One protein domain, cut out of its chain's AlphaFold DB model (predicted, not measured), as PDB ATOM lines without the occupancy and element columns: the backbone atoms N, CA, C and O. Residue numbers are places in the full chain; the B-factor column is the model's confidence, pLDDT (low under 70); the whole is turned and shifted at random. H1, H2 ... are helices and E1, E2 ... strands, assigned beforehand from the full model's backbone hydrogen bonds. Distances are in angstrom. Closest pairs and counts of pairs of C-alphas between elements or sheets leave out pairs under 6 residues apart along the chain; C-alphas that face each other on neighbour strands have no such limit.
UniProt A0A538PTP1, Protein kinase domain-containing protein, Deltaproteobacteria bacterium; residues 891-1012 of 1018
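AT A GLANCE: This is residues 891 to 1012 of the 1018 residues of the protein "Protein kinase domain-containing protein" of Deltaproteobacteria bacterium (UniProt A0A538PTP1). One strongly twisted sheet of seven strands is folded back on itself like a flattened, nearly closed barrel: E6, E5 and E2 face E4, E1 and E7, E3 is the hinge, and the edge strands E6 and E7 come close without being neighbours. H2 lies outside it over E1 and E7, H1 only grazes it beside E5, E2 and E6, and H3 lies off the sheet, toward the other end of the long axis from H2. The printed part has 122 residues, with three named helices and seven named strands in the order E1 E2 H1 E3 H2 E4 E5 H3 E6 E7. The mixed sheet runs E6 E5 E2 E3 E4 E1 E7, and the class is mixed, helices and strands. The whole is compact, with a radius of gyration of the C-alphas of 14.2 A and spans of 41 by 30 by 21 A.

IN THESE COORDINATES: E1, residues 891 to 897, begins at C-alpha 891 (94.538, 59.122, 94.809) and is 19.5 A long. E2 is residues 905 to 912, 23.2 A, and H1 is residues 920 to 926. E3 is residues 932 to 937, H2 residues 945 to 950, and E4 residues 956 to 961. E5 is residues 967 to 974, 22.2 A, and H3 is residues 980 to 988, 12.1 A, with C-alpha 980 at (114.112, 86.554, 95.288). E6 is residues 996 to 1000, and E7, residues 1006 to 1011, ends at C-alpha 1011 (97.531, 72.647, 106.146).

HOW THE PARTS SIT: E1 is parallel to E7, with N 894 and O 1007 2.8 A apart, and antiparallel to E4, with N 893 and O 958 2.9 A apart. E2 is antiparallel to E5, with N 909 and O 970 2.8 A apart, and to E3, with N 908 and O 933 2.7 A apart. E3 pairs with E2 over residues 932 to 935 and with antiparallel E4 over 936 to 937, where N 936 and O 957 are 2.8 A apart. E6 is antiparallel to E5, with N 998 and O 969 2.8 A apart. Across the fold, the closest C-alphas of E5 and E7, Ala 971 and Ile 1009, are 6.7 A apart; those of E6 and E7, Ile 996 and Val 1011, are 6.4 A apart. H2 is on the sheet at a height of 9.5 A, only just over E1 and E7 with three C-alphas on each, and runs along the strands, at 25 degrees to E1 on the local plane. The closest C-alphas of H1 and E5, Ala 920 and Leu 972, are 7.4 A apart. H3 is not on the sheet and is apart from H1 and H2. In H1, H2 and H3 every O i to N i+4 pair is within hydrogen-bond range.

THE WHOLE: The C-alphas farthest apart, those of Gln 981 and Gly 1003, are 43.2 A apart. The printed part has no cut and no long link. The mean pLDDT of the printed part is 73.4; 40 residues are under 70, among them 899 to 905, 936 to 946 and 974 to 984.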
ATOM      1  N   VAL A 891      94.905  58.518  93.526       85.69
ATOM      2  CA  VAL A 891      94.538  59.122  94.809       85.69
ATOM      3  C   VAL A 891      94.265  60.606  94.618       85.69
ATOM      4  O   VAL A 891      95.027  61.332  93.981       85.69
ATOM      5  N   HIS A 892      93.178  61.056  95.214       87.88
ATOM      6  CA  HIS A 892      92.750  62.432  95.298       87.88
ATOM      7  C   HIS A 892      93.094  62.979  96.681       87.88
ATOM      8  O   HIS A 892      92.808  62.357  97.704       87.88
ATOM      9  N   VAL A 893      93.721  64.149  96.711       89.19
ATOM     10  CA  VAL A 893      94.120  64.824  97.943       89.19
ATOM     11  C   VAL A 893      93.390  66.154  98.000       89.19
ATOM     12  O   VAL A 893      93.657  67.027  97.180       89.19
ATOM     13  N   LEU A 894      92.470  66.299  98.950       89.25
ATOM     14  CA  LEU A 894      91.868  67.576  99.315       89.25
ATOM     15  C   LEU A 894      92.773  68.271 100.325       89.25
ATOM     16  O   LEU A 894      93.110  67.709 101.362       89.25
ATOM     17  N   VAL A 895      93.161  69.500 100.028       87.94
ATOM     18  CA  VAL A 895      93.960  70.340 100.909       87.94
ATOM     19  C   VAL A 895      93.073  71.442 101.456       87.94
ATOM     20  O   VAL A 895      92.526  72.248 100.703       87.94
ATOM     21  N   ARG A 896      92.974  71.499 102.779       86.88
ATOM     22  CA  ARG A 896      92.170  72.482 103.498       86.88
ATOM     23  C   ARG A 896      93.051  73.388 104.337       86.88
ATOM     24  O   ARG A 896      93.945  72.906 105.019       86.88
ATOM     25  N   ASN A 897      92.771  74.685 104.346       78.75
ATOM     26  CA  ASN A 897      93.432  75.589 105.282       78.75
ATOM     27  C   ASN A 897      92.847  75.424 106.692       78.75
ATOM     28  O   ASN A 897      91.625  75.399 106.850       78.75
ATOM     29  N   THR A 898      93.695  75.347 107.721       71.94
ATOM     30  CA  THR A 898      93.238  75.324 109.125       71.94
ATOM     31  C   THR A 898      92.686  76.676 109.590       71.94
ATOM     32  O   THR A 898      91.997  76.747 110.606       71.94
ATOM     33  N   VAL A 899      92.991  77.762 108.873       64.38
ATOM     34  CA  VAL A 899      92.502  79.127 109.120       64.38
ATOM     35  C   VAL A 899      91.762  79.599 107.865       64.38
ATOM     36  O   VAL A 899      92.151  79.249 106.762       64.38
ATOM     37  N   ASN A 900      90.690  80.386 107.983       52.25
ATOM     38  CA  ASN A 900      89.859  80.809 106.839       52.25
ATOM     39  C   ASN A 900      90.544  81.872 105.932       52.25
ATOM     40  O   ASN A 900      89.934  82.872 105.559       52.25
ATOM     41  N   THR A 901      91.835  81.705 105.632       55.06
ATOM     42  CA  THR A 901      92.615  82.490 104.668       55.06
ATOM     43  C   THR A 901      92.740  81.724 103.348       55.06
ATOM     44  O   THR A 901      92.731  80.494 103.312       55.06
ATOM     45  N   ARG A 902      92.829  82.437 102.220       54.88
ATOM     46  CA  ARG A 902      92.914  81.803 100.897       54.88
ATOM     47  C   ARG A 902      94.295  81.156 100.716       54.88
ATOM     48  O   ARG A 902      95.300  81.854 100.821       54.88
ATOM     49  N   LEU A 903      94.351  79.851 100.438       61.00
ATOM     50  CA  LEU A 903      95.585  79.186  99.999       61.00
ATOM     51  C   LEU A 903      95.853  79.580  98.539       61.00
ATOM     52  O   LEU A 903      95.005  79.338  97.681       61.00
ATOM     53  N   ALA A 904      96.998  80.215  98.272       58.16
ATOM     54  CA  ALA A 904      97.395  80.612  96.919       58.16
ATOM     55  C   ALA A 904      97.973  79.421  96.140       58.16
ATOM     56  O   ALA A 904      97.455  79.068  95.087       58.16
ATOM     57  N   ASN A 905      98.992  78.762  96.707       67.12
ATOM     58  CA  ASN A 905      99.680  77.616  96.120       67.12
ATOM     59  C   ASN A 905      99.960  76.567  97.205       67.12
ATOM     60  O   ASN A 905     100.460  76.897  98.283       67.12
ATOM     61  N   VAL A 906      99.658  75.298  96.931       75.06
ATOM     62  CA  VAL A 906     100.014  74.180  97.817       75.06
ATOM     63  C   VAL A 906     100.616  73.064  96.994       75.06
ATOM     64  O   VAL A 906     100.038  72.657  95.998       75.06
ATOM     65  N   GLU A 907     101.746  72.530  97.428       75.69
ATOM     66  CA  GLU A 907     102.365  71.356  96.832       75.69
ATOM     67  C   GLU A 907     101.937  70.097  97.587       75.69
ATOM     68  O   GLU A 907     102.030  70.030  98.812       75.69
ATOM     69  N   VAL A 908     101.451  69.103  96.852       80.38
ATOM     70  CA  VAL A 908     101.093  67.776  97.342       80.38
ATOM     71  C   VAL A 908     102.130  66.775  96.857       80.38
ATOM     72  O   VAL A 908     102.450  66.695  95.672       80.38
ATOM     73  N   VAL A 909     102.647  65.986  97.787       78.81
ATOM     74  CA  VAL A 909     103.757  65.064  97.571       78.81
ATOM     75  C   VAL A 909     103.338  63.669  98.015       78.81
ATOM     76  O   VAL A 909     102.846  63.499  99.128       78.81
ATOM     77  N   ILE A 910     103.559  62.656  97.174       80.56
ATOM     78  CA  ILE A 910     103.367  61.248  97.556       80.56
ATOM     79  C   ILE A 910     104.708  60.659  97.960       80.56
ATOM     80  O   ILE A 910     105.639  60.603  97.155       80.56
ATOM     81  N   LEU A 911     104.782  60.192  99.201       77.75
ATOM     82  CA  LEU A 911     105.918  59.467  99.748       77.75
ATOM     83  C   LEU A 911     105.585  57.973  99.840       77.75
ATOM     84  O   LEU A 911     104.492  57.635 100.281       77.75
ATOM     85  N   PRO A 912     106.496  57.064  99.461       73.50
ATOM     86  CA  PRO A 912     106.317  55.638  99.696       73.50
ATOM     87  C   PRO A 912     106.436  55.325 101.193       73.50
ATOM     88  O   PRO A 912     107.298  55.873 101.888       73.50
ATOM     89  N   GLY A 913     105.607  54.400 101.665       78.56
ATOM     90  CA  GLY A 913     105.502  54.016 103.067       78.56
ATOM     91  C   GLY A 913     104.676  54.982 103.918       78.56
ATOM     92  O   GLY A 913     104.334  56.091 103.503       78.56
ATOM     93  N   ARG A 914     104.419  54.583 105.166       82.38
ATOM     94  CA  ARG A 914     103.798  55.448 106.180       82.38
ATOM     95  C   ARG A 914     104.805  56.453 106.730       82.38
ATOM     96  O   ARG A 914     105.682  56.107 107.526       82.38
ATOM     97  N   VAL A 915     104.664  57.712 106.331       78.06
ATOM     98  CA  VAL A 915     105.524  58.820 106.755       78.06
ATOM     99  C   VAL A 915     104.739  59.823 107.594       78.06
ATOM    100  O   VAL A 915     103.744  60.386 107.151       78.06
ATOM    101  N   ALA A 916     105.253  60.095 108.791       71.06
ATOM    102  CA  ALA A 916     104.912  61.268 109.584       71.06
ATOM    103  C   ALA A 916     106.133  62.203 109.569       71.06
ATOM    104  O   ALA A 916     107.041  62.029 110.378       71.06
ATOM    105  N   SER A 917     106.229  63.108 108.588       73.19
ATOM    106  CA  SER A 917     107.279  64.143 108.580       73.19
ATOM    107  C   SER A 917     106.786  65.395 109.293       73.19
ATOM    108  O   SER A 917     105.608  65.712 109.169       73.19
ATOM    109  N   SER A 918     107.668  66.123 109.984       77.62
ATOM    110  CA  SER A 918     107.275  67.328 110.730       77.62
ATOM    111  C   SER A 918     107.504  68.648 109.984       77.62
ATOM    112  O   SER A 918     106.753  69.600 110.187       77.62
ATOM    113  N   ASN A 919     108.546  68.749 109.148       82.19
ATOM    114  CA  ASN A 919     108.894  69.983 108.429       82.19
ATOM    115  C   ASN A 919     109.376  69.736 106.989       82.19
ATOM    116  O   ASN A 919     109.690  68.607 106.603       82.19
ATOM    117  N   ALA A 920     109.440  70.804 106.189       75.25
ATOM    118  CA  ALA A 920     109.781  70.757 104.768       75.25
ATOM    119  C   ALA A 920     111.196  70.222 104.511       75.25
ATOM    120  O   ALA A 920     111.432  69.514 103.525       75.25
ATOM    121  N   LEU A 921     112.134  70.487 105.424       74.75
ATOM    122  CA  LEU A 921     113.481  69.926 105.362       74.75
ATOM    123  C   LEU A 921     113.473  68.398 105.539       74.75
ATOM    124  O   LEU A 921     114.119  67.684 104.769       74.75
ATOM    125  N   GLU A 922     112.743  67.878 106.528       75.44
ATOM    126  CA  GLU A 922     112.623  66.438 106.772       75.44
ATOM    127  C   GLU A 922     111.886  65.737 105.624       75.44
ATOM    128  O   GLU A 922     112.341  64.691 105.155       75.44
ATOM    129  N   MET A 923     110.810  66.345 105.114       78.38
ATOM    130  CA  MET A 923     110.101  65.873 103.920       78.38
ATOM    131  C   MET A 923     111.071  65.722 102.739       78.38
ATOM    132  O   MET A 923     111.145  64.656 102.128       78.38
ATOM    133  N   THR A 924     111.884  66.748 102.467       68.19
ATOM    134  CA  THR A 924     112.862  66.740 101.366       68.19
ATOM    135  C   THR A 924     113.894  65.618 101.513       68.19
ATOM    136  O   THR A 924     114.265  64.988 100.519       68.19
ATOM    137  N   ARG A 925     114.339  65.330 102.748       70.19
ATOM    138  CA  ARG A 925     115.260  64.218 103.051       70.19
ATOM    139  C   ARG A 925     114.607  62.847 102.865       70.19
ATOM    140  O   ARG A 925     115.274  61.912 102.427       70.19
ATOM    141  N   ARG A 926     113.320  62.713 103.204       71.19
ATOM    142  CA  ARG A 926     112.559  61.457 103.077       71.19
ATOM    143  C   ARG A 926     112.052  61.191 101.664       71.19
ATOM    144  O   ARG A 926     111.784  60.037 101.345       71.19
ATOM    145  N   PHE A 927     111.952  62.212 100.815       67.56
ATOM    146  CA  PHE A 927     111.553  62.059  99.419       67.56
ATOM    147  C   PHE A 927     112.593  61.228  98.646       67.56
ATOM    148  O   PHE A 927     113.636  61.735  98.218       67.56
ATOM    149  N   ARG A 928     112.332  59.920  98.520       60.28
ATOM    150  CA  ARG A 928     113.188  58.946  97.815       60.28
ATOM    151  C   ARG A 928     112.765  58.759  96.360       60.28
ATOM    152  O   ARG A 928     113.624  58.724  95.490       60.28
ATOM    153  N   SER A 929     111.459  58.671  96.126       58.19
ATOM    154  CA  SER A 929     110.794  58.490  94.833       58.19
ATOM    155  C   SER A 929     109.332  58.902  94.999       58.19
ATOM    156  O   SER A 929     108.775  58.640  96.064       58.19
ATOM    157  N   GLY A 930     108.696  59.505  93.997       59.22
ATOM    158  CA  GLY A 930     107.301  59.925  94.139       59.22
ATOM    159  C   GLY A 930     106.843  60.914  93.080       59.22
ATOM    160  O   GLY A 930     107.637  61.434  92.293       59.22
ATOM    161  N   SER A 931     105.538  61.168  93.072       61.28
ATOM    162  CA  SER A 931     104.942  62.227  92.262       61.28
ATOM    163  C   SER A 931     104.739  63.463  93.136       61.28
ATOM    164  O   SER A 931     104.334  63.350  94.296       61.28
ATOM    165  N   ILE A 932     105.025  64.627  92.566       63.94
ATOM    166  CA  ILE A 932     104.787  65.940  93.160       63.94
ATOM    167  C   ILE A 932     103.729  66.624  92.299       63.94
ATOM    168  O   ILE A 932     103.845  66.630  91.075       63.94
ATOM    169  N   ARG A 933     102.695  67.186  92.919       69.12
ATOM    170  CA  ARG A 933     101.608  67.885  92.229       69.12
ATOM    171  C   ARG A 933     101.238  69.142  92.986       69.12
ATOM    172  O   ARG A 933     100.967  69.073  94.175       69.12
ATOM    173  N   LEU A 934     101.138  70.274  92.299       64.75
ATOM    174  CA  LEU A 934     100.497  71.434  92.906       64.75
ATOM    175  C   LEU A 934      98.985  71.178  93.014       64.75
ATOM    176  O   LEU A 934      98.353  70.729  92.056       64.75
ATOM    177  N   ALA A 935      98.411  71.436  94.182       73.38
ATOM    178  CA  ALA A 935      96.977  71.458  94.376       73.38
ATOM    179  C   ALA A 935      96.380  72.681  93.672       73.38
ATOM    180  O   ALA A 935      96.943  73.775  93.687       73.38
ATOM    181  N   ARG A 936      95.213  72.484  93.067       68.88
ATOM    182  CA  ARG A 936      94.467  73.479  92.292       68.88
ATOM    183  C   ARG A 936      93.103  73.733  92.919       68.88
ATOM    184  O   ARG A 936      92.612  72.895  93.669       68.88
ATOM    185  N   GLN A 937      92.470  74.864  92.622       68.50
ATOM    186  CA  GLN A 937      91.082  75.078  93.047       68.50
ATOM    187  C   GLN A 937      90.160  74.025  92.424       68.50
ATOM    188  O   GLN A 937      90.420  73.521  91.330       68.50
ATOM    189  N   LEU A 938      89.095  73.667  93.146       65.50
ATOM    190  CA  LEU A 938      88.056  72.795  92.607       65.50
ATOM    191  C   LEU A 938      87.271  73.529  91.512       65.50
ATOM    192  O   LEU A 938      86.358  74.301  91.795       65.50
ATOM    193  N   ASP A 939      87.610  73.254  90.256       47.31
ATOM    194  CA  ASP A 939      86.894  73.771  89.087       47.31
ATOM    195  C   ASP A 939      85.680  72.886  88.750       47.31
ATOM    196  O   ASP A 939      85.689  72.150  87.761       47.31
ATOM    197  N   GLY A 940      84.637  72.923  89.587       51.56
ATOM    198  CA  GLY A 940      83.330  72.316  89.290       51.56
ATOM    199  C   GLY A 940      83.372  70.914  88.645       51.56
ATOM    200  O   GLY A 940      84.047  70.011  89.132       51.56
ATOM    201  N   GLU A 941      82.624  70.737  87.546       38.25
ATOM    202  CA  GLU A 941      82.246  69.474  86.870       38.25
ATOM    203  C   GLU A 941      83.379  68.495  86.464       38.25
ATOM    204  O   GLU A 941      83.079  67.383  86.031       38.25
ATOM    205  N   HIS A 942      84.660  68.849  86.622       43.41
ATOM    206  CA  HIS A 942      85.810  67.995  86.267       43.41
ATOM    207  C   HIS A 942      86.488  67.317  87.470       43.41
ATOM    208  O   HIS A 942      87.491  66.617  87.305       43.41
ATOM    209  N   ALA A 943      85.974  67.521  88.684       53.62
ATOM    210  CA  ALA A 943      86.411  66.785  89.863       53.62
ATOM    211  C   ALA A 943      85.542  65.521  90.055       53.62
ATOM    212  O   ALA A 943      84.314  65.607  89.979       53.62
ATOM    213  N   PRO A 944      86.145  64.342  90.303       61.78
ATOM    214  CA  PRO A 944      85.427  63.134  90.701       61.78
ATOM    215  C   PRO A 944      84.356  63.401  91.770       61.78
ATOM    216  O   PRO A 944      84.543  64.222  92.671       61.78
ATOM    217  N   LYS A 945      83.190  62.748  91.643       68.31
ATOM    218  CA  LYS A 945      81.985  63.046  92.449       68.31
ATOM    219  C   LYS A 945      82.224  62.936  93.957       68.31
ATOM    220  O   LYS A 945      81.635  63.682  94.732       68.31
ATOM    221  N   ASP A 946      83.084  62.009  94.351       67.25
ATOM    222  CA  ASP A 946      83.570  61.803  95.711       67.25
ATOM    223  C   ASP A 946      84.395  62.991  96.229       67.25
ATOM    224  O   ASP A 946      84.215  63.390  97.379       67.25
ATOM    225  N   ILE A 947      85.214  63.630  95.384       76.19
ATOM    226  CA  ILE A 947      85.925  64.872  95.731       76.19
ATOM    227  C   ILE A 947      84.934  66.021  95.917       76.19
ATOM    228  O   ILE A 947      84.991  66.712  96.931       76.19
ATOM    229  N   VAL A 948      84.021  66.228  94.960       76.94
ATOM    230  CA  VAL A 948      83.054  67.343  95.003       76.94
ATOM    231  C   VAL A 948      82.173  67.260  96.249       76.94
ATOM    232  O   VAL A 948      81.913  68.277  96.884       76.94
ATOM    233  N   ALA A 949      81.750  66.052  96.634       77.88
ATOM    234  CA  ALA A 949      80.943  65.835  97.832       77.88
ATOM    235  C   ALA A 949      81.703  66.116  99.144       77.88
ATOM    236  O   ALA A 949      81.082  66.486 100.141       77.88
ATOM    237  N   ALA A 950      83.027  65.935  99.161       81.12
ATOM    238  CA  ALA A 950      83.868  66.122 100.346       81.12
ATOM    239  C   ALA A 950      84.518  67.521 100.442       81.12
ATOM    240  O   ALA A 950      84.972  67.919 101.524       81.12
ATOM    241  N   ALA A 951      84.577  68.252  99.327       81.94
ATOM    242  CA  ALA A 951      85.201  69.565  99.220       81.94
ATOM    243  C   ALA A 951      84.385  70.672  99.908       81.94
ATOM    244  O   ALA A 951      83.156  70.701  99.862       81.94
ATOM    245  N   LYS A 952      85.085  71.632 100.516       81.88
ATOM    246  CA  LYS A 952      84.531  72.877 101.066       81.88
ATOM    247  C   LYS A 952      85.015  74.090 100.255       81.88
ATOM    248  O   LYS A 952      86.070  74.016  99.624       81.88
ATOM    249  N   PRO A 953      84.288  75.227 100.275       74.00
ATOM    250  CA  PRO A 953      84.753  76.458  99.640       74.00
ATOM    251  C   PRO A 953      86.151  76.853 100.135       74.00
ATOM    252  O   PRO A 953      86.369  76.957 101.340       74.00
ATOM    253  N   GLY A 954      87.084  77.075  99.206       72.00
ATOM    254  CA  GLY A 954      88.480  77.406  99.516       72.00
ATOM    255  C   GLY A 954      89.425  76.206  99.641       72.00
ATOM    256  O   GLY A 954      90.632  76.427  99.724       72.00
ATOM    257  N   ASP A 955      88.917  74.966  99.605       81.00
ATOM    258  CA  ASP A 955      89.767  73.779  99.488       81.00
ATOM    259  C   ASP A 955      90.480  73.771  98.122       81.00
ATOM    260  O   ASP A 955      89.907  74.117  97.081       81.00
ATOM    261  N   LEU A 956      91.738  73.337  98.129       81.56
ATOM    262  CA  LEU A 956      92.475  72.972  96.922       81.56
ATOM    263  C   LEU A 956      92.446  71.447  96.765       81.56
ATOM    264  O   LEU A 956      92.257  70.722  97.737       81.56
ATOM    265  N   PHE A 957      92.658  70.928  95.561       83.31
ATOM    266  CA  PHE A 957      92.764  69.494  95.324       83.31
ATOM    267  C   PHE A 957      93.902  69.137  94.375       83.31
ATOM    268  O   PHE A 957      94.194  69.858  93.423       83.31
ATOM    269  N   ALA A 958      94.514  67.981  94.602       80.38
ATOM    270  CA  ALA A 958      95.456  67.354  93.687       80.38
ATOM    271  C   ALA A 958      94.963  65.948  93.331       80.38
ATOM    272  O   ALA A 958      94.373  65.253  94.154       80.38
ATOM    273  N   THR A 959      95.196  65.519  92.091       80.12
ATOM    274  CA  THR A 959      94.973  64.130  91.670       80.12
ATOM    275  C   THR A 959      96.309  63.514  91.314       80.12
ATOM    276  O   THR A 959      97.079  64.079  90.540       80.12
ATOM    277  N   MET A 960      96.586  62.364  91.911       76.19
ATOM    278  CA  MET A 960      97.868  61.690  91.826       76.19
ATOM    279  C   MET A 960      97.630  60.307  91.248       76.19
ATOM    280  O   MET A 960      96.901  59.506  91.816       76.19
ATOM    281  N   THR A 961      98.215  60.043  90.089       71.06
ATOM    282  CA  THR A 961      98.285  58.711  89.484       71.06
ATOM    283  C   THR A 961      99.654  58.128  89.815       71.06
ATOM    284  O   THR A 961     100.593  58.895  90.046       71.06
ATOM    285  N   GLY A 962      99.829  56.807  89.853       70.12
ATOM    286  CA  GLY A 962     101.141  56.294  90.264       70.12
ATOM    287  C   GLY A 962     101.301  56.068  91.754       70.12
ATOM    288  O   GLY A 962     102.438  56.098  92.211       70.12
ATOM    289  N   VAL A 963     100.229  55.914  92.534       76.25
ATOM    290  CA  VAL A 963     100.364  55.878  93.998       76.25
ATOM    291  C   VAL A 963     100.594  54.446  94.505       76.25
ATOM    292  O   VAL A 963      99.769  53.581  94.226       76.25
ATOM    293  N   PRO A 964     101.696  54.146  95.219       74.00
ATOM    294  CA  PRO A 964     101.914  52.817  95.795       74.00
ATOM    295  C   PRO A 964     100.823  52.440  96.808       74.00
ATOM    296  O   PRO A 964     100.167  53.322  97.364       74.00
ATOM    297  N   ASP A 965     100.652  51.143  97.075       75.50
ATOM    298  CA  ASP A 965      99.679  50.671  98.072       75.50
ATOM    299  C   ASP A 965     100.007  51.203  99.474       75.50
ATOM    300  O   ASP A 965      99.149  51.811 100.115       75.50
ATOM    301  N   ASP A 966     101.276  51.099  99.880       81.25
ATOM    302  CA  ASP A 966     101.803  51.737 101.086       81.25
ATOM    303  C   ASP A 966     102.431  53.093 100.735       81.25
ATOM    304  O   ASP A 966     103.552  53.168 100.219       81.25
ATOM    305  N   ALA A 967     101.693  54.175 100.978       85.38
ATOM    306  CA  ALA A 967     102.133  55.538 100.715       85.38
ATOM    307  C   ALA A 967     101.551  56.544 101.720       85.38
ATOM    308  O   ALA A 967     100.561  56.286 102.403       85.38
ATOM    309  N   SER A 968     102.142  57.730 101.777       88.38
ATOM    310  CA  SER A 968     101.646  58.892 102.504       88.38
ATOM    311  C   SER A 968     101.511  60.073 101.554       88.38
ATOM    312  O   SER A 968     102.425  60.364 100.786       88.38
ATOM    313  N   ALA A 969     100.384  60.775 101.629       89.44
ATOM    314  CA  ALA A 969     100.203  62.063 100.977       89.44
ATOM    315  C   ALA A 969     100.616  63.170 101.947       89.44
ATOM    316  O   ALA A 969     100.156  63.198 103.085       89.44
ATOM    317  N   CYS A 970     101.478  64.073 101.503       88.06
ATOM    318  CA  CYS A 970     101.940  65.228 102.258       88.06
ATOM    319  C   CYS A 970     101.524  66.506 101.544       88.06
ATOM    320  O   CYS A 970     101.552  66.538 100.318       88.06
ATOM    321  N   ALA A 971     101.168  67.551 102.284       87.50
ATOM    322  CA  ALA A 971     100.856  68.857 101.718       87.50
ATOM    323  C   ALA A 971     101.701  69.959 102.366       87.50
ATOM    324  O   ALA A 971     101.899  69.982 103.586       87.50
ATOM    325  N   LEU A 972     102.188  70.872 101.528       81.56
ATOM    326  CA  LEU A 972     103.030  72.000 101.899       81.56
ATOM    327  C   LEU A 972     102.494  73.287 101.269       81.56
ATOM    328  O   LEU A 972     102.431  73.406 100.046       81.56
ATOM    329  N   GLY A 973     102.143  74.271 102.096       76.06
ATOM    330  CA  GLY A 973     101.833  75.613 101.607       76.06
ATOM    331  C   GLY A 973     103.075  76.275 101.015       76.06
ATOM    332  O   GLY A 973     104.130  76.280 101.653       76.06
ATOM    333  N   LEU A 974     102.943  76.859  99.823       68.88
ATOM    334  CA  LEU A 974     104.004  77.625  99.178       68.88
ATOM    335  C   LEU A 974     103.659  79.119  99.156       68.88
ATOM    336  O   LEU A 974     102.518  79.478  98.846       68.88
ATOM    337  N   PRO A 975     104.623  80.005  99.465       61.91
ATOM    338  CA  PRO A 975     104.456  81.423  99.213       61.91
ATOM    339  C   PRO A 975     104.515  81.694  97.706       61.91
ATOM    340  O   PRO A 975     105.013  80.891  96.916       61.91
ATOM    341  N   GLU A 976     104.027  82.858  97.303       58.09
ATOM    342  CA  GLU A 976     104.195  83.343  95.940       58.09
ATOM    343  C   GLU A 976     105.642  83.833  95.761       58.09
ATOM    344  O   GLU A 976     106.063  84.816  96.371       58.09
ATOM    345  N   PHE A 977     106.447  83.110  94.977       54.31
ATOM    346  CA  PHE A 977     107.876  83.390  94.786       54.31
ATOM    347  C   PHE A 977     108.134  84.504  93.761       54.31
ATOM    348  O   PHE A 977     108.912  84.335  92.828       54.31
ATOM    349  N   SER A 978     107.489  85.659  93.922       47.22
ATOM    350  CA  SER A 978     107.754  86.828  93.074       47.22
ATOM    351  C   SER A 978     108.953  87.665  93.536       47.22
ATOM    352  O   SER A 978     109.396  88.552  92.814       47.22
ATOM    353  N   ASP A 979     109.465  87.414  94.743       51.00
ATOM    354  CA  ASP A 979     110.606  88.111  95.342       51.00
ATOM    355  C   ASP A 979     111.739  87.116  95.642       51.00
ATOM    356  O   ASP A 979     111.573  86.175  96.424       51.00
ATOM    357  N   ALA A 980     112.915  87.357  95.058       53.03
ATOM    358  CA  ALA A 980     114.112  86.554  95.288       53.03
ATOM    359  C   ALA A 980     114.518  86.522  96.775       53.03
ATOM    360  O   ALA A 980     115.019  85.506  97.255       53.03
ATOM    361  N   GLN A 981     114.277  87.589  97.545       59.91
ATOM    362  CA  GLN A 981     114.523  87.595  98.990       59.91
ATOM    363  C   GLN A 981     113.561  86.682  99.744       59.91
ATOM    364  O   GLN A 981     113.984  85.981 100.666       59.91
ATOM    365  N   LEU A 982     112.281  86.669  99.372       64.19
ATOM    366  CA  LEU A 982     111.292  85.764  99.956       64.19
ATOM    367  C   LEU A 982     111.613  84.306  99.616       64.19
ATOM    368  O   LEU A 982     111.595  83.459 100.506       64.19
ATOM    369  N   GLU A 983     111.991  84.028  98.366       60.91
ATOM    370  CA  GLU A 983     112.470  82.712  97.939       60.91
ATOM    371  C   GLU A 983     113.682  82.270  98.779       60.91
ATOM    372  O   GLU A 983     113.694  81.174  99.349       60.91
ATOM    373  N   ARG A 984     114.675  83.152  98.958       62.28
ATOM    374  CA  ARG A 984     115.843  82.895  99.817       62.28
ATOM    375  C   ARG A 984     115.451  82.612 101.260       62.28
ATOM    376  O   ARG A 984     115.962  81.657 101.846       62.28
ATOM    377  N   ARG A 985     114.553  83.416 101.839       70.75
ATOM    378  CA  ARG A 985     114.066  83.229 103.214       70.75
ATOM    379  C   ARG A 985     113.322  81.909 103.367       70.75
ATOM    380  O   ARG A 985     113.595  81.192 104.326       70.75
ATOM    381  N   PHE A 986     112.468  81.553 102.414       70.44
ATOM    382  CA  PHE A 986     111.746  80.284 102.405       70.44
ATOM    383  C   PHE A 986     112.707  79.089 102.436       70.44
ATOM    384  O   PHE A 986     112.648  78.273 103.356       70.44
ATOM    385  N   TYR A 987     113.669  79.028 101.506       66.00
ATOM    386  CA  TYR A 987     114.653  77.939 101.476       66.00
ATOM    387  C   TYR A 987     115.608  77.943 102.680       66.00
ATOM    388  O   TYR A 987     116.145  76.900 103.052       66.00
ATOM    389  N   ALA A 988     115.835  79.099 103.306       67.88
ATOM    390  CA  ALA A 988     116.639  79.211 104.519       67.88
ATOM    391  C   ALA A 988     115.956  78.641 105.770       67.88
ATOM    392  O   ALA A 988     116.663  78.307 106.717       67.88
ATOM    393  N   HIS A 989     114.626  78.536 105.771       78.31
ATOM    394  CA  HIS A 989     113.825  78.187 106.947       78.31
ATOM    395  C   HIS A 989     112.971  76.930 106.729       78.31
ATOM    396  O   HIS A 989     111.960  76.743 107.403       78.31
ATOM    397  N   LEU A 990     113.361  76.041 105.803       71.81
ATOM    398  CA  LEU A 990     112.647  74.781 105.538       71.81
ATOM    399  C   LEU A 990     112.469  73.902 106.791       71.81
ATOM    400  O   LEU A 990     111.548  73.094 106.857       71.81
ATOM    401  N   ASP A 991     113.347  74.035 107.783       79.31
ATOM    402  CA  ASP A 991     113.264  73.365 109.085       79.31
ATOM    403  C   ASP A 991     112.118  73.892 109.968       79.31
ATOM    404  O   ASP A 991     111.631  73.166 110.838       79.31
ATOM    405  N   ARG A 992     111.664  75.126 109.727       79.69
ATOM    406  CA  ARG A 992     110.563  75.785 110.452       79.69
ATOM    407  C   ARG A 992     109.219  75.685 109.739       79.69
ATOM    408  O   ARG A 992     108.183  75.930 110.353       79.69
ATOM    409  N   ILE A 993     109.224  75.347 108.452       78.12
ATOM    410  CA  ILE A 993     108.007  75.229 107.651       78.12
ATOM    411  C   ILE A 993     107.397  73.855 107.896       78.12
ATOM    412  O   ILE A 993     107.987  72.837 107.534       78.12
ATOM    413  N   GLN A 994     106.222  73.827 108.518       81.25
ATOM    414  CA  GLN A 994     105.519  72.583 108.805       81.25
ATOM    415  C   GLN A 994     104.998  71.930 107.525       81.25
ATOM    416  O   GLN A 994     104.468  72.599 106.638       81.25
ATOM    417  N   VAL A 995     105.130  70.608 107.462       85.25
ATOM    418  CA  VAL A 995     104.541  69.768 106.416       85.25
ATOM    419  C   VAL A 995     103.644  68.759 107.095       85.25
ATOM    420  O   VAL A 995     104.074  68.097 108.037       85.25
ATOM    421  N   ILE A 996     102.417  68.626 106.604       86.94
ATOM    422  CA  ILE A 996     101.460  67.671 107.155       86.94
ATOM    423  C   ILE A 996     101.333  66.501 106.195       86.94
ATOM    424  O   ILE A 996     101.044  66.687 105.016       86.94
ATOM    425  N   CYS A 997     101.563  65.298 106.720       89.06
ATOM    426  CA  CYS A 997     101.433  64.045 105.990       89.06
ATOM    427  C   CYS A 997     100.344  63.175 106.596       89.06
ATOM    428  O   CYS A 997     100.222  63.065 107.815       89.06
ATOM    429  N   ALA A 998      99.607  62.493 105.730       89.06
ATOM    430  CA  ALA A 998      98.616  61.508 106.098       89.06
ATOM    431  C   ALA A 998      98.908  60.195 105.359       89.06
ATOM    432  O   ALA A 998      99.160  60.180 104.153       89.06
ATOM    433  N   ALA A 999      98.926  59.083 106.096       88.12
ATOM    434  CA  ALA A 999      99.057  57.753 105.508       88.12
ATOM    435  C   ALA A 999      97.828  57.438 104.649       88.12
ATOM    436  O   ALA A 999      96.706  57.747 105.046       88.12
ATOM    437  N   LEU A1000      98.053  56.819 103.494       86.12
ATOM    438  CA  LEU A1000      97.021  56.376 102.567       86.12
ATOM    439  C   LEU A1000      96.664  54.922 102.894       86.12
ATOM    440  O   LEU A1000      97.486  54.037 102.666       86.12
ATOM    441  N   PRO A1001      95.471  54.643 103.448       80.25
ATOM    442  CA  PRO A1001      95.042  53.271 103.708       80.25
ATOM    443  C   PRO A1001      94.787  52.511 102.402       80.25
ATOM    444  O   PRO A1001      94.446  53.126 101.389       80.25
ATOM    445  N   ASP A1002      94.888  51.183 102.423       77.56
ATOM    446  CA  ASP A1002      94.601  50.338 101.257       77.56
ATOM    447  C   ASP A1002      93.179  50.580 100.727       77.56
ATOM    448  O   ASP A1002      92.215  50.664 101.489       77.56
ATOM    449  N   GLY A1003      93.042  50.728  99.405       73.88
ATOM    450  CA  GLY A1003      91.751  50.940  98.738       73.88
ATOM    451  C   GLY A1003      91.120  52.332  98.910       73.88
ATOM    452  O   GLY A1003      90.073  52.593  98.321       73.88
ATOM    453  N   VAL A1004      91.736  53.244  99.672       80.25
ATOM    454  CA  VAL A1004      91.241  54.620  99.838       80.25
ATOM    455  C   VAL A1004      91.800  55.523  98.742       80.25
ATOM    456  O   VAL A1004      93.008  55.738  98.660       80.25
ATOM    457  N   ASN A1005      90.924  56.092  97.918       83.25
ATOM    458  CA  ASN A1005      91.321  56.956  96.801       83.25
ATOM    459  C   ASN A1005      91.103  58.449  97.079       83.25
ATOM    460  O   ASN A1005      91.389  59.257  96.207       83.25
ATOM    461  N   LEU A1006      90.631  58.831  98.269       87.81
ATOM    462  CA  LEU A1006      90.424  60.226  98.667       87.81
ATOM    463  C   LEU A1006      90.934  60.459 100.091       87.81
ATOM    464  O   LEU A1006      90.550  59.738 101.011       87.81
ATOM    465  N   ILE A1007      91.762  61.483 100.281       89.38
ATOM    466  CA  ILE A1007      92.251  61.908 101.595       89.38
ATOM    467  C   ILE A1007      92.181  63.425 101.738       89.38
ATOM    468  O   ILE A1007      92.399  64.152 100.772       89.38
ATOM    469  N   THR A1008      91.904  63.898 102.950       90.06
ATOM    470  CA  THR A1008      91.918  65.327 103.275       90.06
ATOM    471  C   THR A1008      93.104  65.628 104.176       90.06
ATOM    472  O   THR A1008      93.272  64.981 105.209       90.06
ATOM    473  N   ILE A1009      93.910  66.614 103.796       90.38
ATOM    474  CA  ILE A1009      95.037  67.121 104.572       90.38
ATOM    475  C   ILE A1009      94.723  68.558 104.963       90.38
ATOM    476  O   ILE A1009      94.499  69.418 104.111       90.38
ATOM    477  N   GLU A1010      94.703  68.822 106.262       87.12
ATOM    478  CA  GLU A1010      94.633  70.185 106.767       87.12
ATOM    479  C   GLU A1010      96.047  70.762 106.782       87.12
ATOM    480  O   GLU A1010      96.966  70.091 107.238       87.12
ATOM    481  N   VAL A1011      96.238  71.964 106.246       82.62
ATOM    482  CA  VAL A1011      97.531  72.647 106.146       82.62
ATOM    483  C   VAL A1011      97.439  73.970 106.904       82.62
ATOM    484  O   VAL A1011      96.524  74.755 106.634       82.62
ATOM    485  N   PRO A1012      98.354  74.240 107.851       75.56
ATOM    486  CA  PRO A1012      98.379  75.503 108.560       75.56
ATOM    487  C   PRO A1012      98.821  76.643 107.641       75.56
ATOM    488  O   PRO A1012      99.550  76.410 106.672       75.56
TER     489      PRO A1012